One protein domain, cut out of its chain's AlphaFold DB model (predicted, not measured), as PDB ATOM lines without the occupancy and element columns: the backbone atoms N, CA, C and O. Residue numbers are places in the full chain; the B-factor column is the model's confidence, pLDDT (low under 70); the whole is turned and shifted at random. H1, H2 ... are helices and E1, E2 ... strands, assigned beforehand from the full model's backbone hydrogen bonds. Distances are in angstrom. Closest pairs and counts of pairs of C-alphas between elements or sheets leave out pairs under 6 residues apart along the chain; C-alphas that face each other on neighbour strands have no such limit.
ATOM      1  N   GLY A  12     -34.898  59.289 -26.527       88.12
ATOM      2  CA  GLY A  12     -33.455  59.286 -26.719       88.12
ATOM      3  C   GLY A  12     -32.676  58.737 -25.530       88.12
ATOM      4  O   GLY A  12     -33.241  58.473 -24.463       88.12
ATOM      5  N   PRO A  13     -31.355  58.571 -25.692       89.12
ATOM      6  CA  PRO A  13     -30.476  58.072 -24.648       89.12
ATOM      7  C   PRO A  13     -30.096  59.198 -23.666       89.12
ATOM      8  O   PRO A  13     -28.918  59.382 -23.375       89.12
ATOM      9  N   TYR A  14     -31.070  59.966 -23.165       87.19
ATOM     10  CA  TYR A  14     -30.827  61.183 -22.370       87.19
ATOM     11  C   TYR A  14     -30.545  60.922 -20.885       87.19
ATOM     12  O   TYR A  14     -30.379  61.864 -20.115       87.19
ATOM     13  N   ILE A  15     -30.479  59.654 -20.469       86.69
ATOM     14  CA  ILE A  15     -30.025  59.279 -19.128       86.69
ATOM     15  C   ILE A  15     -28.548  58.886 -19.151       86.69
ATOM     16  O   ILE A  15     -28.047  58.383 -20.165       86.69
ATOM     17  N   SER A  16     -27.851  59.105 -18.038       87.19
ATOM     18  CA  SER A  16     -26.444  58.733 -17.915       87.19
ATOM     19  C   SER A  16     -26.276  57.237 -17.639       87.19
ATOM     20  O   SER A  16     -27.216  56.531 -17.270       87.19
ATOM     21  N   ASN A  17     -25.054  56.742 -17.806       86.75
ATOM     22  CA  ASN A  17     -24.696  55.388 -17.394       86.75
ATOM     23  C   ASN A  17     -24.309  55.322 -15.900       86.75
ATOM     24  O   ASN A  17     -24.305  54.233 -15.323       86.75
ATOM     25  N   ARG A  18     -23.999  56.474 -15.285       85.69
ATOM     26  CA  ARG A  18     -23.589  56.631 -13.880       85.69
ATOM     27  C   ARG A  18     -24.177  57.907 -13.271       85.69
ATOM     28  O   ARG A  18     -24.147  58.963 -13.902       85.69
ATOM     29  N   GLN A  19     -24.707  57.809 -12.053       80.25
ATOM     30  CA  GLN A  19     -25.047  58.964 -11.200       80.25
ATOM     31  C   GLN A  19     -24.367  58.928  -9.826       80.25
ATOM     32  O   GLN A  19     -24.329  59.940  -9.128       80.25
ATOM     33  N   TRP A  20     -23.808  57.784  -9.432       79.56
ATOM     34  CA  TRP A  20     -22.994  57.690  -8.223       79.56
ATOM     35  C   TRP A  20     -21.634  58.366  -8.421       79.56
ATOM     36  O   TRP A  20     -21.137  58.415  -9.542       79.56
ATOM     37  N   GLY A  21     -21.067  58.925  -7.351       75.69
ATOM     38  CA  GLY A  21     -19.812  59.682  -7.410       75.69
ATOM     39  C   GLY A  21     -19.894  61.000  -8.190       75.69
ATOM     40  O   GLY A  21     -18.865  61.524  -8.593       75.69
ATOM     41  N   THR A  22     -21.097  61.539  -8.435       76.31
ATOM     42  CA  THR A  22     -21.287  62.775  -9.214       76.31
ATOM     43  C   THR A  22     -21.739  63.947  -8.347       76.31
ATOM     44  O   THR A  22     -22.365  63.776  -7.302       76.31
ATOM     45  N   VAL A  23     -21.485  65.168  -8.826       74.44
ATOM     46  CA  VAL A  23     -21.876  66.417  -8.147       74.44
ATOM     47  C   VAL A  23     -23.392  66.607  -8.021       74.44
ATOM     48  O   VAL A  23     -23.843  67.363  -7.166       74.44
ATOM     49  N   ARG A  24     -24.194  65.919  -8.848       74.06
ATOM     50  CA  ARG A  24     -25.664  66.030  -8.844       74.06
ATOM     51  C   ARG A  24     -26.320  65.349  -7.644       74.06
ATOM     52  O   ARG A  24     -27.396  65.770  -7.226       74.06
ATOM     53  N   GLU A  25     -25.669  64.331  -7.089       69.94
ATOM     54  CA  GLU A  25     -26.122  63.586  -5.904       69.94
ATOM     55  C   GLU A  25     -25.185  63.814  -4.702       69.94
ATOM     56  O   GLU A  25     -25.169  63.027  -3.753       69.94
ATOM     57  N   ASP A  26     -24.405  64.899  -4.730       70.69
ATOM     58  CA  ASP A  26     -23.499  65.254  -3.645       70.69
ATOM     59  C   ASP A  26     -24.264  65.796  -2.434       70.69
ATOM     60  O   ASP A  26     -24.815  66.899  -2.441       70.69
ATOM     61  N   THR A  27     -24.278  65.004  -1.366       66.88
ATOM     62  CA  THR A  27     -24.802  65.408  -0.056       66.88
ATOM     63  C   THR A  27     -23.700  65.568   0.987       66.88
ATOM     64  O   THR A  27     -23.995  65.606   2.186       66.88
ATOM     65  N   SER A  28     -22.431  65.575   0.572       67.50
ATOM     66  CA  SER A  28     -21.309  65.645   1.496       67.50
ATOM     67  C   SER A  28     -21.239  67.018   2.173       67.50
ATOM     68  O   SER A  28     -21.646  68.051   1.639       67.50
ATOM     69  N   THR A  29     -20.724  67.041   3.402       63.19
ATOM     70  CA  THR A  29     -20.550  68.276   4.180       63.19
ATOM     71  C   THR A  29     -19.221  68.972   3.902       63.19
ATOM     72  O   THR A  29     -18.860  69.882   4.634       63.19
ATOM     73  N   ASP A  30     -18.449  68.512   2.925       62.97
ATOM     74  CA  ASP A  30     -17.117  69.020   2.573       62.97
ATOM     75  C   ASP A  30     -16.947  69.249   1.058       62.97
ATOM     76  O   ASP A  30     -15.895  69.709   0.619       62.97
ATOM     77  N   GLY A  31     -17.978  68.957   0.257       66.31
ATOM     78  CA  GLY A  31     -17.928  68.976  -1.203       66.31
ATOM     79  C   GLY A  31     -17.202  67.775  -1.824       66.31
ATOM     80  O   GLY A  31     -16.960  67.766  -3.025       66.31
ATOM     81  N   ASN A  32     -16.809  66.746  -1.079       72.19
ATOM     82  CA  ASN A  32     -16.285  65.528  -1.687       72.19
ATOM     83  C   ASN A  32     -17.411  64.656  -2.289       72.19
ATOM     84  O   ASN A  32     -17.887  63.692  -1.684       72.19
ATOM     85  N   SER A  33     -17.821  64.984  -3.516       72.19
ATOM     86  CA  SER A  33     -18.843  64.248  -4.274       72.19
ATOM     87  C   SER A  33     -18.407  62.840  -4.694       72.19
ATOM     88  O   SER A  33     -19.245  61.944  -4.777       72.19
ATOM     89  N   TRP A  34     -17.109  62.629  -4.928       75.38
ATOM     90  CA  TRP A  34     -16.573  61.367  -5.449       75.38
ATOM     91  C   TRP A  34     -16.544  60.259  -4.393       75.38
ATOM     92  O   TRP A  34     -16.889  59.117  -4.693       75.38
ATOM     93  N   ASP A  35     -16.201  60.588  -3.144       75.75
ATOM     94  CA  ASP A  35     -16.104  59.590  -2.070       75.75
ATOM     95  C   ASP A  35     -17.385  59.440  -1.241       75.75
ATOM     96  O   ASP A  35     -17.554  58.435  -0.540       75.75
ATOM     97  N   SER A  36     -18.292  60.422  -1.293       75.19
ATOM     98  CA  SER A  36     -19.489  60.449  -0.442       75.19
ATOM     99  C   SER A  36     -20.617  59.529  -0.911       75.19
ATOM    100  O   SER A  36     -21.410  59.070  -0.082       75.19
ATOM    101  N   PHE A  37     -20.694  59.234  -2.213       78.25
ATOM    102  CA  PHE A  37     -21.716  58.357  -2.782       78.25
ATOM    103  C   PHE A  37     -21.111  57.283  -3.690       78.25
ATOM    104  O   PHE A  37     -20.933  57.472  -4.891       78.25
ATOM    105  N   LYS A  38     -20.831  56.119  -3.098       80.94
ATOM    106  CA  LYS A  38     -20.141  55.003  -3.765       80.94
ATOM    107  C   LYS A  38     -21.090  54.055  -4.496       80.94
ATOM    108  O   LYS A  38     -22.262  53.917  -4.135       80.94
ATOM    109  N   PHE A  39     -20.549  53.275  -5.436       83.19
ATOM    110  CA  PHE A  39     -21.290  52.255  -6.191       83.19
ATOM    111  C   PHE A  39     -22.125  51.303  -5.309       83.19
ATOM    112  O   PHE A  39     -23.284  51.019  -5.609       83.19
ATOM    113  N   GLN A  40     -21.583  50.837  -4.175       79.19
ATOM    114  CA  GLN A  40     -22.291  49.912  -3.272       79.19
ATOM    115  C   GLN A  40     -23.559  50.510  -2.642       79.19
ATOM    116  O   GLN A  40     -24.455  49.774  -2.211       79.19
ATOM    117  N   GLU A  41     -23.621  51.838  -2.547       76.94
ATOM    118  CA  GLU A  41     -24.771  52.572  -2.033       76.94
ATOM    119  C   GLU A  41     -25.799  52.849  -3.135       76.94
ATOM    120  O   GLU A  41     -26.985  52.961  -2.827       76.94
ATOM    121  N   ALA A  42     -25.379  52.893  -4.405       78.12
ATOM    122  CA  ALA A  42     -26.233  53.218  -5.550       78.12
ATOM    123  C   ALA A  42     -27.419  52.252  -5.718       78.12
ATOM    124  O   ALA A  42     -28.516  52.670  -6.072       78.12
ATOM    125  N   GLY A  43     -27.234  50.968  -5.394       71.69
ATOM    126  CA  GLY A  43     -28.318  49.973  -5.404       71.69
ATOM    127  C   GLY A  43     -29.210  49.974  -4.153       71.69
ATOM    128  O   GLY A  43     -30.203  49.252  -4.104       71.69
ATOM    129  N   LYS A  44     -28.852  50.737  -3.109       69.38
ATOM    130  CA  LYS A  44     -29.518  50.719  -1.789       69.38
ATOM    131  C   LYS A  44     -30.182  52.046  -1.437       69.38
ATOM    132  O   LYS A  44     -31.151  52.063  -0.676       69.38
ATOM    133  N   ARG A  45     -29.655  53.160  -1.944       62.34
ATOM    134  CA  ARG A  45     -30.223  54.489  -1.740       62.34
ATOM    135  C   ARG A  45     -31.327  54.747  -2.752       62.34
ATOM    136  O   ARG A  45     -31.225  54.438  -3.932       62.34
ATOM    137  N   ARG A  46     -32.383  55.388  -2.267       58.31
ATOM    138  CA  ARG A  46     -33.279  56.144  -3.131       58.31
ATOM    139  C   ARG A  46     -32.521  57.404  -3.540       58.31
ATOM    140  O   ARG A  46     -32.036  58.087  -2.644       58.31
ATOM    141  N   TYR A  47     -32.437  57.717  -4.831       58.12
ATOM    142  CA  TYR A  47     -31.966  59.036  -5.266       58.12
ATOM    143  C   TYR A  47     -32.826  60.100  -4.571       58.12
ATOM    144  O   TYR A  47     -34.057  60.106  -4.709       58.12
ATOM    145  N   TYR A  48     -32.196  60.898  -3.706       46.84
ATOM    146  CA  TYR A  48     -32.894  61.828  -2.815       46.84
ATOM    147  C   TYR A  48     -33.105  63.195  -3.487       46.84
ATOM    148  O   TYR A  48     -34.010  63.919  -3.063       46.84
ATOM    149  N   MET A  49     -32.348  63.542  -4.543       48.19
ATOM    150  CA  MET A  49     -32.363  64.884  -5.143       48.19
ATOM    151  C   MET A  49     -32.490  64.898  -6.681       48.19
ATOM    152  O   MET A  49     -31.531  64.793  -7.420       48.19
ATOM    153  N   TYR A  50     -33.709  65.166  -7.151       50.69
ATOM    154  CA  TYR A  50     -34.062  66.053  -8.277       50.69
ATOM    155  C   TYR A  50     -33.374  65.992  -9.671       50.69
ATOM    156  O   TYR A  50     -33.855  66.737 -10.524       50.69
ATOM    157  N   SER A  51     -32.363  65.167  -9.996       50.94
ATOM    158  CA  SER A  51     -31.753  65.237 -11.351       50.94
ATOM    159  C   SER A  51     -31.010  64.015 -11.927       50.94
ATOM    160  O   SER A  51     -30.724  64.031 -13.125       50.94
ATOM    161  N   GLY A  52     -30.727  62.944 -11.175       59.62
ATOM    162  CA  GLY A  52     -29.932  61.826 -11.700       59.62
ATOM    163  C   GLY A  52     -30.705  60.531 -11.952       59.62
ATOM    164  O   GLY A  52     -30.859  59.728 -11.040       59.62
ATOM    165  N   ASN A  53     -31.126  60.258 -13.192       74.81
ATOM    166  CA  ASN A  53     -31.480  58.888 -13.591       74.81
ATOM    167  C   ASN A  53     -30.273  58.239 -14.275       74.81
ATOM    168  O   ASN A  53     -29.695  58.835 -15.185       74.81
ATOM    169  N   ASP A  54     -29.933  57.016 -13.875       83.88
ATOM    170  CA  ASP A  54     -28.966  56.171 -14.568       83.88
ATOM    171  C   ASP A  54     -29.545  54.804 -14.937       83.88
ATOM    172  O   ASP A  54     -30.561  54.328 -14.412       83.88
ATOM    173  N   GLY A  55     -28.883  54.152 -15.884       85.75
ATOM    174  CA  GLY A  55     -29.218  52.789 -16.242       85.75
ATOM    175  C   GLY A  55     -28.354  52.238 -17.357       85.75
ATOM    176  O   GLY A  55     -27.934  52.959 -18.260       85.75
ATOM    177  N   LEU A  56     -28.146  50.925 -17.312       89.88
ATOM    178  CA  LEU A  56     -27.484  50.184 -18.374       89.88
ATOM    179  C   LEU A  56     -28.281  50.311 -19.686       89.88
ATOM    180  O   LEU A  56     -29.416  49.836 -19.787       89.88
ATOM    181  N   PHE A  57     -27.681  50.991 -20.670       90.69
ATOM    182  CA  PHE A  57     -28.289  51.357 -21.961       90.69
ATOM    183  C   PHE A  57     -29.680  51.966 -21.816       90.69
ATOM    184  O   PHE A  57     -30.633  51.550 -22.477       90.69
ATOM    185  N   GLY A  58     -29.815  52.920 -20.902       89.31
ATOM    186  CA  GLY A  58     -31.100  53.541 -20.663       89.31
ATOM    187  C   GLY A  58     -31.556  54.488 -21.772       89.31
ATOM    188  O   GLY A  58     -30.756  55.165 -22.424       89.31
ATOM    189  N   PHE A  59     -32.871  54.545 -21.949       88.69
ATOM    190  CA  PHE A  59     -33.579  55.424 -22.873       88.69
ATOM    191  C   PHE A  59     -34.707  56.115 -22.109       88.69
ATOM    192  O   PHE A  59     -35.326  55.515 -21.228       88.69
ATOM    193  N   CYS A  60     -34.999  57.366 -22.431       87.81
ATOM    194  CA  CYS A  60     -36.119  58.073 -21.826       87.81
ATOM    195  C   CYS A  60     -36.808  58.991 -22.822       87.81
ATOM    196  O   CYS A  60     -36.311  59.232 -23.929       87.81
ATOM    197  N   ASP A  61     -37.992  59.458 -22.438       85.81
ATOM    198  CA  ASP A  61     -38.621  60.541 -23.167       85.81
ATOM    199  C   ASP A  61     -37.870  61.860 -22.914       85.81
ATOM    200  O   ASP A  61     -37.176  62.011 -21.910       85.81
ATOM    201  N   VAL A  62     -38.051  62.844 -23.792       81.25
ATOM    202  CA  VAL A  62     -37.419  64.174 -23.714       81.25
ATOM    203  C   VAL A  62     -37.625  64.870 -22.359       81.25
ATOM    204  O   VAL A  62     -36.799  65.681 -21.956       81.25
ATOM    205  N   SER A  63     -38.710  64.561 -21.637       76.69
ATOM    206  CA  SER A  63     -38.990  65.158 -20.322       76.69
ATOM    207  C   SER A  63     -38.371  64.374 -19.159       76.69
ATOM    208  O   SER A  63     -38.491  64.795 -18.010       76.69
ATOM    209  N   GLY A  64     -37.757  63.217 -19.425       77.81
ATOM    210  CA  GLY A  64     -37.169  62.340 -18.412       77.81
ATOM    211  C   GLY A  64     -38.190  61.713 -17.458       77.81
ATOM    212  O   GLY A  64     -37.830  61.330 -16.343       77.81
ATOM    213  N   TYR A  65     -39.464  61.622 -17.854       78.44
ATOM    214  CA  TYR A  65     -40.521  61.070 -17.009       78.44
ATOM    215  C   TYR A  65     -40.665  59.567 -17.168       78.44
ATOM    216  O   TYR A  65     -40.804  58.872 -16.169       78.44
ATOM    217  N   PHE A  66     -40.665  59.067 -18.395       85.12
ATOM    218  CA  PHE A  66     -40.715  57.655 -18.721       85.12
ATOM    219  C   PHE A  66     -39.316  57.176 -19.064       85.12
ATOM    220  O   PHE A  66     -38.702  57.647 -20.021       85.12
ATOM    221  N   ILE A  67     -38.829  56.216 -18.290       86.50
ATOM    222  CA  ILE A  67     -37.474  55.696 -18.423       86.50
ATOM    223  C   ILE A  67     -37.548  54.193 -18.624       86.50
ATOM    224  O   ILE A  67     -38.296  53.497 -17.934       86.50
ATOM    225  N   THR A  68     -36.753  53.708 -19.570       88.69
ATOM    226  CA  THR A  68     -36.503  52.294 -19.822       88.69
ATOM    227  C   THR A  68     -35.021  51.998 -19.668       88.69
ATOM    228  O   THR A  68     -34.184  52.792 -20.093       88.69
ATOM    229  N   LYS A  69     -34.680  50.841 -19.102       90.12
ATOM    230  CA  LYS A  69     -33.302  50.331 -19.080       90.12
ATOM    231  C   LYS A  69     -33.264  48.814 -19.153       90.12
ATOM    232  O   LYS A  69     -34.271  48.136 -18.929       90.12
ATOM    233  N   LEU A  70     -32.072  48.289 -19.404       93.31
ATOM    234  CA  LEU A  70     -31.793  46.868 -19.311       93.31
ATOM    235  C   LEU A  70     -31.292  46.502 -17.907       93.31
ATOM    236  O   LEU A  70     -30.590  47.268 -17.249       93.31
ATOM    237  N   SER A  71     -31.648  45.313 -17.434       93.56
ATOM    238  CA  SER A  71     -31.015  44.686 -16.278       93.56
ATOM    239  C   SER A  71     -30.751  43.212 -16.561       93.56
ATOM    240  O   SER A  71     -31.564  42.547 -17.204       93.56
ATOM    241  N   LEU A  72     -29.605  42.707 -16.116       95.31
ATOM    242  CA  LEU A  72     -29.132  41.352 -16.405       95.31
ATOM    243  C   LEU A  72     -28.731  40.638 -15.114       95.31
ATOM    244  O   LEU A  72     -28.307  41.272 -14.149       95.31
ATOM    245  N   TRP A  73     -28.856  39.314 -15.093       95.75
ATOM    246  CA  TRP A  73     -28.337  38.497 -13.999       95.75
ATOM    247  C   TRP A  73     -27.889  37.131 -14.516       95.75
ATOM    248  O   TRP A  73     -28.696  36.371 -15.046       95.75
ATOM    249  N   ASN A  74     -26.607  36.812 -14.347       93.19
ATOM    250  CA  ASN A  74     -25.999  35.520 -14.704       93.19
ATOM    251  C   ASN A  74     -26.213  34.426 -13.632       93.19
ATOM    252  O   ASN A  74     -25.554  33.391 -13.670       93.19
ATOM    253  N   HIS A  75     -27.074  34.665 -12.633       93.12
ATOM    254  CA  HIS A  75     -27.335  33.782 -11.481       93.12
ATOM    255  C   HIS A  75     -26.154  33.513 -10.537       93.12
ATOM    256  O   HIS A  75     -26.332  32.829  -9.527       93.12
ATOM    257  N   LYS A  76     -24.974  34.066 -10.827       91.75
ATOM    258  CA  LYS A  76     -23.768  33.946 -10.000       91.75
ATOM    259  C   LYS A  76     -23.384  35.270  -9.343       91.75
ATOM    260  O   LYS A  76     -22.863  35.267  -8.235       91.75
ATOM    261  N   ASP A  77     -23.693  36.392  -9.987       90.94
ATOM    262  CA  ASP A  77     -23.437  37.725  -9.463       90.94
ATOM    263  C   ASP A  77     -24.248  37.990  -8.192       90.94
ATOM    264  O   ASP A  77     -25.452  37.718  -8.113       90.94
ATOM    265  N   LYS A  78     -23.580  38.614  -7.216       87.62
ATOM    266  CA  LYS A  78     -24.174  39.083  -5.953       87.62
ATOM    267  C   LYS A  78     -25.222  40.185  -6.151       87.62
ATOM    268  O   LYS A  78     -26.057  40.394  -5.272       87.62
ATOM    269  N   ILE A  79     -25.157  40.911  -7.268       88.25
ATOM    270  CA  ILE A  79     -26.035  42.038  -7.594       88.25
ATOM    271  C   ILE A  79     -26.614  41.876  -8.999       88.25
ATOM    272  O   ILE A  79     -25.963  41.336  -9.888       88.25
ATOM    273  N   ILE A  80     -27.835  42.371  -9.206       90.50
ATOM    274  CA  ILE A  80     -28.411  42.479 -10.551       90.50
ATOM    275  C   ILE A  80     -27.647  43.570 -11.300       90.50
ATOM    276  O   ILE A  80     -27.459  44.677 -10.790       90.50
ATOM    277  N   LYS A  81     -27.230  43.268 -12.526       91.62
ATOM    278  CA  LYS A  81     -26.479  44.180 -13.376       91.62
ATOM    279  C   LYS A  81     -27.418  45.181 -14.032       91.62
ATOM    280  O   LYS A  81     -27.991  44.926 -15.086       91.62
ATOM    281  N   GLU A  82     -27.613  46.311 -13.367       88.06
ATOM    282  CA  GLU A  82     -28.491  47.400 -13.818       88.06
ATOM    283  C   GLU A  82     -27.745  48.711 -14.125       88.06
ATOM    284  O   GLU A  82     -28.344  49.657 -14.643       88.06
ATOM    285  N   ARG A  83     -26.453  48.766 -13.786       88.06
ATOM    286  CA  ARG A  83     -25.533  49.898 -13.946       88.06
ATOM    287  C   ARG A  83     -24.130  49.372 -14.203       88.06
ATOM    288  O   ARG A  83     -23.804  48.273 -13.754       88.06
ATOM    289  N   LEU A  84     -23.323  50.190 -14.867       90.25
ATOM    290  CA  LEU A  84     -21.917  49.895 -15.089       90.25
ATOM    291  C   LEU A  84     -21.108  50.166 -13.814       90.25
ATOM    292  O   LEU A  84     -21.253  51.219 -13.185       90.25
ATOM    293  N   PHE A  85     -20.280  49.202 -13.441       91.06
ATOM    294  CA  PHE A  85     -19.324  49.280 -12.347       91.06
ATOM    295  C   PHE A  85     -18.035  49.980 -12.778       91.06
ATOM    296  O   PHE A  85     -17.575  49.841 -13.906       91.06
ATOM    297  N   GLY A  86     -17.426  50.685 -11.838       89.12
ATOM    298  CA  GLY A  86     -16.109  51.269 -12.003       89.12
ATOM    299  C   GLY A  86     -15.613  51.838 -10.687       89.12
ATOM    300  O   GLY A  86     -16.236  51.620  -9.644       89.12
ATOM    301  N   LEU A  87     -14.497  52.546 -10.755       87.31
ATOM    302  CA  LEU A  87     -13.770  53.088  -9.618       87.31
ATOM    303  C   LEU A  87     -13.959  54.610  -9.551       87.31
ATOM    304  O   LEU A  87     -14.074  55.269 -10.586       87.31
ATOM    305  N   SER A  88     -14.037  55.168  -8.340       81.81
ATOM    306  CA  SER A  88     -13.922  56.622  -8.147       81.81
ATOM    307  C   SER A  88     -12.475  57.086  -8.345       81.81
ATOM    308  O   SER A  88     -11.548  56.278  -8.312       81.81
ATOM    309  N   GLY A  89     -12.257  58.401  -8.459       76.31
ATOM    310  CA  GLY A  89     -10.918  58.971  -8.661       76.31
ATOM    311  C   GLY A  89      -9.893  58.649  -7.565       76.31
ATOM    312  O   GLY A  89      -8.695  58.732  -7.803       76.31
ATOM    313  N   THR A  90     -10.344  58.273  -6.366       77.56
ATOM    314  CA  THR A  90      -9.490  57.830  -5.250       77.56
ATOM    315  C   THR A  90      -9.269  56.316  -5.225       77.56
ATOM    316  O   THR A  90      -8.375  55.838  -4.528       77.56
ATOM    317  N   GLU A  91     -10.106  55.559  -5.934       82.88
ATOM    318  CA  GLU A  91     -10.083  54.097  -5.998       82.88
ATOM    319  C   GLU A  91      -9.297  53.588  -7.216       82.88
ATOM    320  O   GLU A  91      -8.710  52.507  -7.147       82.88
ATOM    321  N   GLY A  92      -9.271  54.353  -8.311       80.00
ATOM    322  CA  GLY A  92      -8.418  54.094  -9.467       80.00
ATOM    323  C   GLY A  92      -7.013  54.671  -9.291       80.00
ATOM    324  O   GLY A  92      -6.813  55.719  -8.678       80.00
ATOM    325  N   ASN A  93      -6.016  53.991  -9.852       76.44
ATOM    326  CA  ASN A  93      -4.625  54.451  -9.863       76.44
ATOM    327  C   ASN A  93      -4.395  55.629 -10.833       76.44
ATOM    328  O   ASN A  93      -3.444  56.387 -10.636       76.44
ATOM    329  N   HIS A  94      -5.272  55.795 -11.832       73.69
ATOM    330  CA  HIS A  94      -5.221  56.848 -12.856       73.69
ATOM    331  C   HIS A  94      -6.483  57.724 -12.912       73.69
ATOM    332  O   HIS A  94      -6.638  58.516 -13.832       73.69
ATOM    333  N   GLY A  95      -7.343  57.660 -11.893       77.12
ATOM    334  CA  GLY A  95      -8.561  58.469 -11.815       77.12
ATOM    335  C   GLY A  95      -9.835  57.631 -11.830       77.12
ATOM    336  O   GLY A  95      -9.866  56.524 -11.294       77.12
ATOM    337  N   GLU A  96     -10.918  58.218 -12.338       81.81
ATOM    338  CA  GLU A  96     -12.178  57.496 -12.521       81.81
ATOM    339  C   GLU A  96     -12.019  56.492 -13.656       81.81
ATOM    340  O   GLU A  96     -11.325  56.774 -14.621       81.81
ATOM    341  N   ASP A  97     -12.618  55.311 -13.508       83.88
ATOM    342  CA  ASP A  97     -12.345  54.232 -14.456       83.88
ATOM    343  C   ASP A  97     -13.489  53.215 -14.495       83.88
ATOM    344  O   ASP A  97     -13.826  52.579 -13.484       83.88
ATOM    345  N   VAL A  98     -14.116  53.063 -15.663       89.69
ATOM    346  CA  VAL A  98     -15.173  52.074 -15.890       89.69
ATOM    347  C   VAL A  98     -14.590  50.687 -16.162       89.69
ATOM    348  O   VAL A  98     -14.009  50.413 -17.203       89.69
ATOM    349  N   LYS A  99     -14.862  49.733 -15.267       91.50
ATOM    350  CA  LYS A  99     -14.297  48.372 -15.335       91.50
ATOM    351  C   LYS A  99     -15.159  47.390 -16.117       91.50
ATOM    352  O   LYS A  99     -15.233  46.206 -15.785       91.50
ATOM    353  N   GLU A 100     -15.868  47.878 -17.128       90.94
ATOM    354  CA  GLU A 100     -16.851  47.110 -17.890       90.94
ATOM    355  C   GLU A 100     -16.656  47.248 -19.394       90.94
ATOM    356  O   GLU A 100     -16.278  48.302 -19.889       90.94
ATOM    357  N   LEU A 101     -16.995  46.191 -20.134       91.75
ATOM    358  CA  LEU A 101     -16.843  46.154 -21.586       91.75
ATOM    359  C   LEU A 101     -18.183  46.392 -22.282       91.75
ATOM    360  O   LEU A 101     -19.013  45.484 -22.422       91.75
ATOM    361  N   PHE A 102     -18.385  47.623 -22.737       93.44
ATOM    362  CA  PHE A 102     -19.549  48.040 -23.508       93.44
ATOM    363  C   PHE A 102     -19.128  48.874 -24.716       93.44
ATOM    364  O   PHE A 102     -18.064  49.471 -24.726       93.44
ATOM    365  N   TYR A 103     -19.953  48.891 -25.761       93.06
ATOM    366  CA  TYR A 103     -19.635  49.571 -27.015       93.06
ATOM    367  C   TYR A 103     -20.903  50.121 -27.658       93.06
ATOM    368  O   TYR A 103     -21.919  49.426 -27.734       93.06
ATOM    369  N   TYR A 104     -20.839  51.347 -28.170       91.19
ATOM    370  CA  TYR A 104     -21.872  51.904 -29.041       91.19
ATOM    371  C   TYR A 104     -21.501  51.570 -30.485       91.19
ATOM    372  O   TYR A 104     -20.518  52.082 -31.008       91.19
ATOM    373  N   VAL A 105     -22.243  50.643 -31.092       90.56
ATOM    374  CA  VAL A 105     -21.872  50.015 -32.371       90.56
ATOM    375  C   VAL A 105     -22.488  50.748 -33.557       90.56
ATOM    376  O   VAL A 105     -21.871  50.829 -34.613       90.56
ATOM    377  N   ASP A 106     -23.706  51.261 -33.394       88.88
ATOM    378  CA  ASP A 106     -24.407  52.015 -34.431       88.88
ATOM    379  C   ASP A 106     -25.386  53.003 -33.785       88.88
ATOM    380  O   ASP A 106     -25.892  52.775 -32.681       88.88
ATOM    381  N   GLY A 107     -25.657  54.111 -34.458       85.62
ATOM    382  CA  GLY A 107     -26.520  55.154 -33.934       85.62
ATOM    383  C   GLY A 107     -26.786  56.251 -34.946       85.62
ATOM    384  O   GLY A 107     -25.860  56.857 -35.484       85.62
ATOM    385  N   LEU A 108     -28.066  56.544 -35.165       83.56
ATOM    386  CA  LEU A 108     -28.472  57.698 -35.954       83.56
ATOM    387  C   LEU A 108     -28.497  58.966 -35.082       83.56
ATOM    388  O   LEU A 108     -28.850  58.893 -33.901       83.56
ATOM    389  N   PRO A 109     -28.175  60.145 -35.644       77.44
ATOM    390  CA  PRO A 109     -28.048  61.389 -34.872       77.44
ATOM    391  C   PRO A 109     -29.363  61.851 -34.242       77.44
ATOM    392  O   PRO A 109     -29.374  62.450 -33.173       77.44
ATOM    393  N   ASP A 110     -30.487  61.538 -34.885       75.38
ATOM    394  CA  ASP A 110     -31.829  61.799 -34.360       75.38
ATOM    395  C   ASP A 110     -32.311  60.711 -33.381       75.38
ATOM    396  O   ASP A 110     -33.468  60.714 -32.951       75.38
ATOM    397  N   HIS A 111     -31.440  59.758 -33.043       84.75
ATOM    398  CA  HIS A 111     -31.700  58.589 -32.207       84.75
ATOM    399  C   HIS A 111     -32.867  57.725 -32.697       84.75
ATOM    400  O   HIS A 111     -33.502  57.037 -31.896       84.75
ATOM    401  N   SER A 112     -33.214  57.785 -33.987       84.25
ATOM    402  CA  SER A 112     -34.253  56.926 -34.569       84.25
ATOM    403  C   SER A 112     -33.880  55.447 -34.522       84.25
ATOM    404  O   SER A 112     -34.764  54.605 -34.373       84.25
ATOM    405  N   TYR A 113     -32.586  55.145 -34.561       89.50
ATOM    406  CA  TYR A 113     -32.030  53.829 -34.306       89.50
ATOM    407  C   TYR A 113     -30.743  53.960 -33.494       89.50
ATOM    408  O   TYR A 113     -29.940  54.854 -33.756       89.50
ATOM    409  N   MET A 114     -30.564  53.086 -32.507       90.62
ATOM    410  CA  MET A 114     -29.363  52.992 -31.680       90.62
ATOM    411  C   MET A 114     -29.066  51.526 -31.387       90.62
ATOM    412  O   MET A 114     -29.979  50.760 -31.066       90.62
ATOM    413  N   LYS A 115     -27.788  51.158 -31.429       93.19
ATOM    414  CA  LYS A 115     -27.297  49.813 -31.152       93.19
ATOM    415  C   LYS A 115     -26.085  49.858 -30.237       93.19
ATOM    416  O   LYS A 115     -25.088  50.518 -30.529       93.19
ATOM    417  N   ALA A 116     -26.149  49.093 -29.159       94.25
ATOM    418  CA  ALA A 116     -25.037  48.899 -28.248       94.25
ATOM    419  C   ALA A 116     -24.754  47.411 -28.032       94.25
ATOM    420  O   ALA A 116     -25.647  46.572 -28.146       94.25
ATOM    421  N   LEU A 117     -23.505  47.095 -27.718       95.19
ATOM    422  CA  LEU A 117     -23.036  45.770 -27.344       95.19
ATOM    423  C   LEU A 117     -22.506  45.825 -25.914       95.19
ATOM    424  O   LEU A 117     -21.752  46.728 -25.564       95.19
ATOM    425  N   TYR A 118     -22.861  44.830 -25.115       95.69
ATOM    426  CA  TYR A 118     -22.337  44.633 -23.774       95.69
ATOM    427  C   TYR A 118     -21.823  43.216 -23.607       95.69
ATOM    428  O   TYR A 118     -22.546  42.262 -23.902       95.69
ATOM    429  N   ARG A 119     -20.586  43.080 -23.131       94.06
ATOM    430  CA  ARG A 119     -19.971  41.778 -22.876       94.06
ATOM    431  C   ARG A 119     -20.089  41.431 -21.410       94.06
ATOM    432  O   ARG A 119     -19.358  41.956 -20.574       94.06
ATOM    433  N   TYR A 120     -21.023  40.535 -21.114       94.75
ATOM    434  CA  TYR A 120     -21.358  40.160 -19.750       94.75
ATOM    435  C   TYR A 120     -20.775  38.785 -19.388       94.75
ATOM    436  O   TYR A 120     -21.124  37.800 -20.043       94.75
ATOM    437  N   PRO A 121     -19.910  38.671 -18.365       93.75
ATOM    438  CA  PRO A 121     -19.338  37.389 -17.957       93.75
ATOM    439  C   PRO A 121     -20.371  36.357 -17.476       93.75
ATOM    440  O   PRO A 121     -21.339  36.684 -16.784       93.75
ATOM    441  N   GLN A 122     -20.127  35.078 -17.775       93.38
ATOM    442  CA  GLN A 122     -20.915  33.959 -17.234       93.38
ATOM    443  C   GLN A 122     -20.549  33.616 -15.789       93.38
ATOM    444  O   GLN A 122     -21.317  32.933 -15.107       93.38
ATOM    445  N   ASN A 123     -19.358  34.012 -15.342       91.94
ATOM    446  CA  ASN A 123     -18.875  33.837 -13.974       91.94
ATOM    447  C   ASN A 123     -19.176  35.068 -13.116       91.94
ATOM    448  O   ASN A 123     -19.538  36.115 -13.647       91.94
ATOM    449  N   GLU A 124     -19.051  34.920 -11.793       92.69
ATOM    450  CA  GLU A 124     -19.236  36.039 -10.864       92.69
ATOM    451  C   GLU A 124     -18.297  37.188 -11.245       92.69
ATOM    452  O   GLU A 124     -17.086  36.999 -11.381       92.69
ATOM    453  N   PHE A 125     -18.865  38.375 -11.428       92.81
ATOM    454  CA  PHE A 125     -18.104  39.560 -11.787       92.81
ATOM    455  C   PHE A 125     -17.119  39.932 -10.652       92.81
ATOM    456  O   PHE A 125     -17.534  40.047  -9.492       92.81
ATOM    457  N   PRO A 126     -15.825  40.158 -10.950       92.94
ATOM    458  CA  PRO A 126     -14.760  40.250  -9.947       92.94
ATOM    459  C   PRO A 126     -14.655  41.645  -9.298       92.94
ATOM    460  O   PRO A 126     -13.607  42.285  -9.325       92.94
ATOM    461  N   TYR A 127     -15.740  42.134  -8.683       91.31
ATOM    462  CA  TYR A 127     -15.809  43.483  -8.090       91.31
ATOM    463  C   TYR A 127     -14.702  43.753  -7.055       91.31
ATOM    464  O   TYR A 127     -14.058  44.799  -7.083       91.31
ATOM    465  N   GLU A 128     -14.498  42.819  -6.121       90.88
ATOM    466  CA  GLU A 128     -13.550  42.979  -5.007       90.88
ATOM    467  C   GLU A 128     -12.095  42.930  -5.488       90.88
ATOM    468  O   GLU A 128     -11.269  43.707  -5.017       90.88
ATOM    469  N   GLU A 129     -11.794  42.058  -6.452       92.50
ATOM    470  CA  GLU A 129     -10.458  41.930  -7.034       92.50
ATOM    471  C   GLU A 129     -10.070  43.176  -7.837       92.50
ATOM    472  O   GLU A 129      -8.965  43.688  -7.661       92.50
ATOM    473  N   LEU A 130     -10.989  43.691  -8.666       91.56
ATOM    474  CA  LEU A 130     -10.774  44.921  -9.432       91.56
ATOM    475  C   LEU A 130     -10.498  46.113  -8.512       91.56
ATOM    476  O   LEU A 130      -9.583  46.885  -8.778       91.56
ATOM    477  N   LEU A 131     -11.239  46.239  -7.410       90.56
ATOM    478  CA  LEU A 131     -11.015  47.307  -6.440       90.56
ATOM    479  C   LEU A 131      -9.671  47.145  -5.712       90.56
ATOM    480  O   LEU A 131      -8.875  48.078  -5.672       90.56
ATOM    481  N   GLN A 132      -9.392  45.967  -5.143       91.44
ATOM    482  CA  GLN A 132      -8.188  45.751  -4.331       91.44
ATOM    483  C   GLN A 132      -6.902  45.891  -5.144       91.44
ATOM    484  O   GLN A 132      -5.976  46.567  -4.703       91.44
ATOM    485  N   ARG A 133      -6.844  45.302  -6.343       90.75
ATOM    486  CA  ARG A 133      -5.631  45.363  -7.167       90.75
ATOM    487  C   ARG A 133      -5.337  46.767  -7.685       90.75
ATOM    488  O   ARG A 133      -4.165  47.099  -7.808       90.75
ATOM    489  N   ASN A 134      -6.356  47.578  -7.978       89.12
ATOM    490  CA  ASN A 134      -6.135  48.971  -8.375       89.12
ATOM    491  C   ASN A 134      -5.710  49.839  -7.176       89.12
ATOM    492  O   ASN A 134      -4.797  50.643  -7.323       89.12
ATOM    493  N   LEU A 135      -6.246  49.595  -5.972       87.31
ATOM    494  CA  LEU A 135      -5.797  50.268  -4.742       87.31
ATOM    495  C   LEU A 135      -4.347  49.934  -4.344       87.31
ATOM    496  O   LEU A 135      -3.682  50.739  -3.697       87.31
ATOM    497  N   GLU A 136      -3.861  48.737  -4.679       88.81
ATOM    498  CA  GLU A 136      -2.474  48.317  -4.423       88.81
ATOM    499  C   GLU A 136      -1.470  48.887  -5.440       88.81
ATOM    500  O   GLU A 136      -0.262  48.886  -5.179       88.81
ATOM    501  N   ARG A 137      -1.950  49.359  -6.596       86.12
ATOM    502  CA  ARG A 137      -1.121  49.923  -7.665       86.12
ATOM    503  C   ARG A 137      -0.789  51.384  -7.400       86.12
ATOM    504  O   ARG A 137      -1.494  52.103  -6.701       86.12
ATOM    505  N   ASN A 138       0.326  51.825  -7.971       80.50
ATOM    506  CA  ASN A 138       0.703  53.236  -7.981       80.50
ATOM    507  C   ASN A 138       0.504  53.835  -9.384       80.50
ATOM    508  O   ASN A 138       0.281  53.111 -10.348       80.50
ATOM    509  N   GLN A 139       0.651  55.156  -9.509       69.94
ATOM    510  CA  GLN A 139       0.495  55.887 -10.778       69.94
ATOM    511  C   GLN A 139       1.450  55.444 -11.905       69.94
ATOM    512  O   GLN A 139       1.245  55.814 -13.055       69.94
ATOM    513  N   LYS A 140       2.510  54.678 -11.615       69.69
ATOM    514  CA  LYS A 140       3.447  54.164 -12.634       69.69
ATOM    515  C   LYS A 140       3.031  52.810 -13.187       69.69
ATOM    516  O   LYS A 140       3.517  52.420 -14.248       69.69
ATOM    517  N   ASP A 141       2.197  52.084 -12.455       78.00
ATOM    518  CA  ASP A 141       1.655  50.816 -12.915       78.00
ATOM    519  C   ASP A 141       0.457  51.102 -13.832       78.00
ATOM    520  O   ASP A 141      -0.296  52.032 -13.549       78.00
ATOM    521  N   PRO A 142       0.252  50.332 -14.916       77.12
ATOM    522  CA  PRO A 142      -0.954  50.457 -15.737       77.12
ATOM    523  C   PRO A 142      -2.214  50.170 -14.905       77.12
ATOM    524  O   PRO A 142      -2.121  49.511 -13.869       77.12
ATOM    525  N   GLU A 143      -3.393  50.589 -15.361       81.19
ATOM    526  CA  GLU A 143      -4.671  50.158 -14.770       81.19
ATOM    527  C   GLU A 143      -4.806  48.629 -14.794       81.19
ATOM    528  O   GLU A 143      -4.264  47.942 -15.667       81.19
ATOM    529  N   PHE A 144      -5.476  48.065 -13.785       86.56
ATOM    530  CA  PHE A 144      -5.882  46.662 -13.805       86.56
ATOM    531  C   PHE A 144      -7.304  46.564 -14.349       86.56
ATOM    532  O   PHE A 144      -8.250  47.012 -13.691       86.56
ATOM    533  N   GLU A 145      -7.436  45.989 -15.541       87.12
ATOM    534  CA  GLU A 145      -8.694  45.916 -16.279       87.12
ATOM    535  C   GLU A 145      -9.450  44.607 -16.066       87.12
ATOM    536  O   GLU A 145      -8.883  43.580 -15.689       87.12
ATOM    537  N   LEU A 146     -10.749  44.604 -16.393       89.25
ATOM    538  CA  LEU A 146     -11.551  43.372 -16.386       89.25
ATOM    539  C   LEU A 146     -10.929  42.292 -17.283       89.25
ATOM    540  O   LEU A 146     -10.975  41.104 -16.965       89.25
ATOM    541  N   THR A 147     -10.287  42.702 -18.374       85.56
ATOM    542  CA  THR A 147      -9.573  41.814 -19.294       85.56
ATOM    543  C   THR A 147      -8.355  41.133 -18.670       85.56
ATOM    544  O   THR A 147      -8.013  40.033 -19.091       85.56
ATOM    545  N   ASP A 148      -7.736  41.727 -17.646       86.56
ATOM    546  CA  ASP A 148      -6.546  41.178 -16.977       86.56
ATOM    547  C   ASP A 148      -6.885  40.103 -15.933       86.56
ATOM    548  O   ASP A 148      -5.998  39.423 -15.411       86.56
ATOM    549  N   THR A 149      -8.169  39.940 -15.607       88.50
ATOM    550  CA  THR A 149      -8.647  38.895 -14.685       88.50
ATOM    551  C   THR A 149      -8.684  37.509 -15.339       88.50
ATOM    552  O   THR A 149      -8.812  36.506 -14.640       88.50
ATOM    553  N   GLY A 150      -8.590  37.442 -16.673       85.69
ATOM    554  CA  GLY A 150      -8.734  36.210 -17.454       85.69
ATOM    555  C   GLY A 150     -10.177  35.710 -17.577       85.69
ATOM    556  O   GLY A 150     -10.420  34.632 -18.113       85.69
ATOM    557  N   ILE A 151     -11.170  36.488 -17.119       88.31
ATOM    558  CA  ILE A 151     -12.585  36.076 -17.122       88.31
ATOM    559  C   ILE A 151     -13.151  35.818 -18.531       88.31
ATOM    560  O   ILE A 151     -14.161  35.133 -18.676       88.31
ATOM    561  N   PHE A 152     -12.502  36.352 -19.569       86.44
ATOM    562  CA  PHE A 152     -12.890  36.180 -20.969       86.44
ATOM    563  C   PHE A 152     -12.037  35.150 -21.728       86.44
ATOM    564  O   PHE A 152     -12.304  34.926 -22.908       86.44
ATOM    565  N   ASP A 153     -11.025  34.537 -21.107       85.06
ATOM    566  CA  ASP A 153     -10.016  33.731 -21.818       85.06
ATOM    567  C   ASP A 153     -10.590  32.437 -22.411       85.06
ATOM    568  O   ASP A 153     -10.205  32.039 -23.507       85.06
ATOM    569  N   GLU A 154     -11.569  31.832 -21.738       85.19
ATOM    570  CA  GLU A 154     -12.240  30.587 -22.154       85.19
ATOM    571  C   GLU A 154     -13.565  30.840 -22.910       85.19
ATOM    572  O   GLU A 154     -14.429  29.968 -22.998       85.19
ATOM    573  N   ASP A 155     -13.764  32.064 -23.416       86.12
ATOM    574  CA  ASP A 155     -14.989  32.519 -24.095       86.12
ATOM    575  C   ASP A 155     -16.285  32.366 -23.262       86.12
ATOM    576  O   ASP A 155     -17.401  32.311 -23.783       86.12
ATOM    577  N   GLU A 156     -16.154  32.372 -21.932       90.75
ATOM    578  CA  GLU A 156     -17.254  32.263 -20.964       90.75
ATOM    579  C   GLU A 156     -17.981  33.600 -20.725       90.75
ATOM    580  O   GLU A 156     -18.083  34.108 -19.605       90.75
ATOM    581  N   TYR A 157     -18.535  34.177 -21.790       92.75
ATOM    582  CA  TYR A 157     -19.315  35.415 -21.730       92.75
ATOM    583  C   TYR A 157     -20.550  35.389 -22.634       92.75
ATOM    584  O   TYR A 157     -20.714  34.531 -23.507       92.75
ATOM    585  N   PHE A 158     -21.452  36.332 -22.380       94.69
ATOM    586  CA  PHE A 158     -22.603  36.639 -23.210       94.69
ATOM    587  C   PHE A 158     -22.364  37.956 -23.947       94.69
ATOM    588  O   PHE A 158     -22.070  38.973 -23.317       94.69
ATOM    589  N   ASP A 159     -22.567  37.960 -25.260       95.31
ATOM    590  CA  ASP A 159     -22.770  39.200 -26.004       95.31
ATOM    591  C   ASP A 159     -24.244  39.588 -25.888       95.31
ATOM    592  O   ASP A 159     -25.131  38.887 -26.383       95.31
ATOM    593  N   VAL A 160     -24.503  40.713 -25.228       96.56
ATOM    594  CA  VAL A 160     -25.834  41.296 -25.091       96.56
ATOM    595  C   VAL A 160     -25.921  42.514 -25.998       96.56
ATOM    596  O   VAL A 160     -25.388  43.580 -25.697       96.56
ATOM    597  N   VAL A 161     -26.593  42.343 -27.131       96.25
ATOM    598  CA  VAL A 161     -26.859  43.414 -28.090       96.25
ATOM    599  C   VAL A 161     -28.188  44.070 -27.740       96.25
ATOM    600  O   VAL A 161     -29.221  43.400 -27.664       96.25
ATOM    601  N   VAL A 162     -28.152  45.384 -27.539       94.94
ATOM    602  CA  VAL A 162     -29.309  46.222 -27.220       94.94
ATOM    603  C   VAL A 162     -29.606  47.123 -28.403       94.94
ATOM    604  O   VAL A 162     -28.759  47.923 -28.797       94.94
ATOM    605  N   GLU A 163     -30.812  47.012 -28.947       93.94
ATOM    606  CA  GLU A 163     -31.278  47.833 -30.059       93.94
ATOM    607  C   GLU A 163     -32.541  48.593 -29.662       93.94
ATOM    608  O   GLU A 163     -33.520  48.011 -29.185       93.94
ATOM    609  N   TYR A 164     -32.518  49.900 -29.905       91.50
ATOM    610  CA  TYR A 164     -33.675  50.776 -29.793       91.50
ATOM    611  C   TYR A 164     -34.011  51.332 -31.170       91.50
ATOM    612  O   TYR A 164     -33.135  51.846 -31.863       91.50
ATOM    613  N   GLY A 165     -35.281  51.239 -31.561       88.50
ATOM    614  CA  GLY A 165     -35.781  51.768 -32.827       88.50
ATOM    615  C   GLY A 165     -37.090  52.524 -32.640       88.50
ATOM    616  O   GLY A 165     -38.001  52.037 -31.970       88.50
ATOM    617  N   LYS A 166     -37.199  53.708 -33.242       86.25
ATOM    618  CA  LYS A 166     -38.458  54.457 -33.337       86.25
ATOM    619  C   LYS A 166     -39.256  53.934 -34.526       86.25
ATOM    620  O   LYS A 166     -38.705  53.740 -35.607       86.25
ATOM    621  N   ASP A 167     -40.552  53.717 -34.335       79.25
ATOM    622  CA  ASP A 167     -41.445  53.335 -35.433       79.25
ATOM    623  C   ASP A 167     -41.578  54.502 -36.435       79.25
ATOM    624  O   ASP A 167     -42.059  55.573 -36.047       79.25
ATOM    625  N   PRO A 168     -41.223  54.323 -37.724       75.06
ATOM    626  CA  PRO A 168     -41.370  55.372 -38.736       75.06
ATOM    627  C   PRO A 168     -42.819  55.847 -38.926       75.06
ATOM    628  O   PRO A 168     -43.047  56.961 -39.397       75.06
ATOM    629  N   GLY A 169     -43.811  55.010 -38.594       74.81
ATOM    630  CA  GLY A 169     -45.231  55.362 -38.666       74.81
ATOM    631  C   GLY A 169     -45.735  56.166 -37.463       74.81
ATOM    632  O   GLY A 169     -46.749  56.858 -37.574       74.81
ATOM    633  N   ASN A 170     -45.048  56.085 -36.320       77.50
ATOM    634  CA  ASN A 170     -45.357  56.836 -35.106       77.50
ATOM    635  C   ASN A 170     -44.131  56.897 -34.184       77.50
ATOM    636  O   ASN A 170     -43.908  55.997 -33.379       77.50
ATOM    637  N   GLU A 171     -43.408  58.015 -34.218       69.94
ATOM    638  CA  GLU A 171     -42.163  58.238 -33.462       69.94
ATOM    639  C   GLU A 171     -42.314  58.119 -31.930       69.94
ATOM    640  O   GLU A 171     -41.317  58.032 -31.216       69.94
ATOM    641  N   LYS A 172     -43.548  58.087 -31.401       77.44
ATOM    642  CA  LYS A 172     -43.820  57.815 -29.978       77.44
ATOM    643  C   LYS A 172     -43.768  56.332 -29.619       77.44
ATOM    644  O   LYS A 172     -43.709  56.012 -28.435       77.44
ATOM    645  N   ASN A 173     -43.801  55.435 -30.598       82.94
ATOM    646  CA  ASN A 173     -43.611  54.012 -30.371       82.94
ATOM    647  C   ASN A 173     -42.109  53.709 -30.367       82.94
ATOM    648  O   ASN A 173     -41.417  53.943 -31.359       82.94
ATOM    649  N   LEU A 174     -41.629  53.164 -29.252       84.12
ATOM    650  CA  LEU A 174     -40.267  52.672 -29.101       84.12
ATOM    651  C   LEU A 174     -40.277  51.144 -29.171       84.12
ATOM    652  O   LEU A 174     -41.024  50.490 -28.442       84.12
ATOM    653  N   VAL A 175     -39.450  50.583 -30.044       88.50
ATOM    654  CA  VAL A 175     -39.195  49.146 -30.139       88.50
ATOM    655  C   VAL A 175     -37.852  48.864 -29.482       88.50
ATOM    656  O   VAL A 175     -36.845  49.470 -29.846       88.50
ATOM    657  N   CYS A 176     -37.848  47.935 -28.531       90.50
ATOM    658  CA  CYS A 176     -36.646  47.477 -27.846       90.50
ATOM    659  C   CYS A 176     -36.396  46.015 -28.224       90.50
ATOM    660  O   CYS A 176     -37.280  45.174 -28.040       90.50
ATOM    661  N   CYS A 177     -35.206  45.707 -28.731       93.06
ATOM    662  CA  CYS A 177     -34.770  44.346 -29.018       93.06
ATOM    663  C   CYS A 177     -33.510  44.037 -28.206       93.06
ATOM    664  O   CYS A 177     -32.560  44.819 -28.192       93.06
ATOM    665  N   TYR A 178     -33.517  42.891 -27.529       94.44
ATOM    666  CA  TYR A 178     -32.386  42.396 -26.753       94.44
ATOM    667  C   TYR A 178     -31.983  41.038 -27.320       94.44
ATOM    668  O   TYR A 178     -32.738  40.071 -27.206       94.44
ATOM    669  N   THR A 179     -30.809  40.969 -27.940       96.12
ATOM    670  CA  THR A 179     -30.260  39.719 -28.478       96.12
ATOM    671  C   THR A 179     -29.120  39.265 -27.585       96.12
ATOM    672  O   THR A 179     -28.133  39.980 -27.437       96.12
ATOM    673  N   VAL A 180     -29.255  38.081 -26.991       96.25
ATOM    674  CA  VAL A 180     -28.225  37.488 -26.133       96.25
ATOM    675  C   VAL A 180     -27.600  36.305 -26.855       96.25
ATOM    676  O   VAL A 180     -28.301  35.363 -27.225       96.25
ATOM    677  N   THR A 181     -26.285  36.352 -27.036       95.25
ATOM    678  CA  THR A 181     -25.503  35.278 -27.654       95.25
ATOM    679  C   THR A 181     -24.532  34.715 -26.630       95.25
ATOM    680  O   THR A 181     -23.731  35.455 -26.068       95.25
ATOM    681  N   ASN A 182     -24.607  33.410 -26.379       94.00
ATOM    682  CA  ASN A 182     -23.622  32.692 -25.577       94.00
ATOM    683  C   ASN A 182     -22.464  32.254 -26.485       94.00
ATOM    684  O   ASN A 182     -22.705  31.536 -27.457       94.00
ATOM    685  N   HIS A 183     -21.241  32.689 -26.171       89.25
ATOM    686  CA  HIS A 183     -20.032  32.321 -26.920       89.25
ATOM    687  C   HIS A 183     -19.341  31.060 -26.395       89.25
ATOM    688  O   HIS A 183     -18.565  30.441 -27.121       89.25
ATOM    689  N   SER A 184     -19.668  30.632 -25.174       89.44
ATOM    690  CA  SER A 184     -19.113  29.416 -24.588       89.44
ATOM    691  C   SER A 184     -19.664  28.166 -25.267       89.44
ATOM    692  O   SER A 184     -20.801  28.108 -25.742       89.44
ATOM    693  N   SER A 185     -18.866  27.102 -25.231       87.06
ATOM    694  CA  SER A 185     -19.316  25.755 -25.590       87.06
ATOM    695  C   SER A 185     -20.329  25.167 -24.595       87.06
ATOM    696  O   SER A 185     -21.017  24.197 -24.927       87.06
ATOM    697  N   GLN A 186     -20.433  25.731 -23.387       89.38
ATOM    698  CA  GLN A 186     -21.330  25.268 -22.332       89.38
ATOM    699  C   GLN A 186     -22.597  26.121 -22.237       89.38
ATOM    700  O   GLN A 186     -22.573  27.341 -22.403       89.38
ATOM    701  N   SER A 187     -23.724  25.477 -21.927       90.50
ATOM    702  CA  SER A 187     -24.970  26.183 -21.619       90.50
ATOM    703  C   SER A 187     -24.854  26.909 -20.278       90.50
ATOM    704  O   SER A 187     -24.502  26.289 -19.276       90.50
ATOM    705  N   ALA A 188     -25.217  28.191 -20.254       93.06
ATOM    706  CA  ALA A 188     -25.245  29.019 -19.055       93.06
ATOM    707  C   ALA A 188     -26.583  29.760 -18.942       93.06
ATOM    708  O   ALA A 188     -27.157  30.179 -19.951       93.06
ATOM    709  N   ASP A 189     -27.070  29.914 -17.711       93.44
ATOM    710  CA  ASP A 189     -28.327  30.600 -17.428       93.44
ATOM    711  C   ASP A 189     -28.119  32.117 -17.373       93.44
ATOM    712  O   ASP A 189     -27.155  32.617 -16.789       93.44
ATOM    713  N   ILE A 190     -29.060  32.865 -17.947       95.31
ATOM    714  CA  ILE A 190     -29.108  34.323 -17.855       95.31
ATOM    715  C   ILE A 190     -30.558  34.783 -17.744       95.31
ATOM    716  O   ILE A 190     -31.424  34.388 -18.526       95.31
ATOM    717  N   THR A 191     -30.822  35.660 -16.781       96.31
ATOM    718  CA  THR A 191     -32.092  36.373 -16.686       96.31
ATOM    719  C   THR A 191     -31.946  37.751 -17.319       96.31
ATOM    720  O   THR A 191     -31.108  38.553 -16.905       96.31
ATOM    721  N   VAL A 192     -32.804  38.039 -18.298       95.56
ATOM    722  CA  VAL A 192     -32.928  39.355 -18.935       95.56
ATOM    723  C   VAL A 192     -34.165  40.052 -18.379       95.56
ATOM    724  O   VAL A 192     -35.277  39.535 -18.487       95.56
ATOM    725  N   LEU A 193     -33.975  41.224 -17.776       93.88
ATOM    726  CA  LEU A 193     -35.010  41.989 -17.079       93.88
ATOM    727  C   LEU A 193     -35.094  43.412 -17.653       93.88
ATOM    728  O   LEU A 193     -34.455  44.323 -17.125       93.88
ATOM    729  N   PRO A 194     -35.875  43.647 -18.719       91.75
ATOM    730  CA  PRO A 194     -36.204  45.002 -19.150       91.75
ATOM    731  C   PRO A 194     -37.029  45.707 -18.066       91.75
ATOM    732  O   PRO A 194     -38.024  45.160 -17.582       91.75
ATOM    733  N   GLN A 195     -36.626  46.915 -17.678       88.69
ATOM    734  CA  GLN A 195     -37.278  47.689 -16.621       88.69
ATOM    735  C   GLN A 195     -37.838  48.997 -17.167       88.69
ATOM    736  O   GLN A 195     -37.190  49.664 -17.969       88.69
ATOM    737  N   PHE A 196     -39.012  49.384 -16.664       87.56
ATOM    738  CA  PHE A 196     -39.675  50.643 -16.991       87.56
ATOM    739  C   PHE A 196     -40.187  51.305 -15.716       87.56
ATOM    740  O   PHE A 196     -40.809  50.638 -14.883       87.56
ATOM    741  N   TRP A 197     -39.983  52.612 -15.570       83.44
ATOM    742  CA  TRP A 197     -40.605  53.376 -14.491       83.44
ATOM    743  C   TRP A 197     -40.962  54.794 -14.912       83.44
ATOM    744  O   TRP A 197     -40.503  55.321 -15.924       83.44
ATOM    745  N   LEU A 198     -41.819  55.394 -14.088       79.56
ATOM    746  CA  LEU A 198     -42.248  56.773 -14.207       79.56
ATOM    747  C   LEU A 198     -41.674  57.591 -13.053       79.56
ATOM    748  O   LEU A 198     -41.853  57.235 -11.884       79.56
ATOM    749  N   LEU A 199     -41.022  58.703 -13.370       72.19
ATOM    750  CA  LEU A 199     -40.565  59.662 -12.376       72.19
ATOM    751  C   LEU A 199     -41.774  60.373 -11.745       72.19
ATOM    752  O   LEU A 199     -42.634  60.932 -12.429       72.19
TER     753      LEU A 199
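What this domain is: This is residues 12 to 199 of the 728 residues of an uncharacterized protein of Crassostrea gigas (UniProt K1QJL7). Little structure is regular here: two long hairpins, E3-E4 and E5-E6, make a twisted wall, with a small sheet, E1-E2-E7, near it at E6; long loops with short helices H1 to H4 make the rest. Both sheets are antiparallel. The 188 printed residues, mixed in class with only 72 in named elements, are compact, with a radius of gyration of the C-alphas of 17.6 A, spanning 55 by 50 by 29 A.

How they stand to each other: From Gly 12, reach H1, residues 33 to 36, and H2, 39 to 42, which are apart. E1, residues 59 to 61, and E2, residues 66 to 69, form a hairpin, with N 59 and O 68 within hydrogen-bond range at 2.9 A; E7, residues 195 to 198, is the antiparallel neighbour of E2, with N 67 and O 197 within hydrogen-bond range at 3.0 A. E3, 102 to 107, and E4, 113 to 121, form another (N 103 to O 117, 2.8 A), as do E5, 157 to 167, and E6, 170 to 182 (N 163 to O 177, 2.9 A); E4 neighbours E5 (N 116 to O 162, 2.9 A). H3, 127 to 136, has every O i to N i+4 pair within hydrogen-bond range, and is close to but not clearly touching H4, 146 to 149.

Where its parts are: Find H1's start at (-18.843, 64.248, -4.274) and E7's end at (-42.248, 56.773, -14.207). E6, 33.9 A, bends by 60 degrees at residue 173.

The domain as a whole: The printed part has no cut; H2-E1, E2-E3 and E6-E7 are long links. Confidence is under 70 in 18 residues, among them 44 to 52.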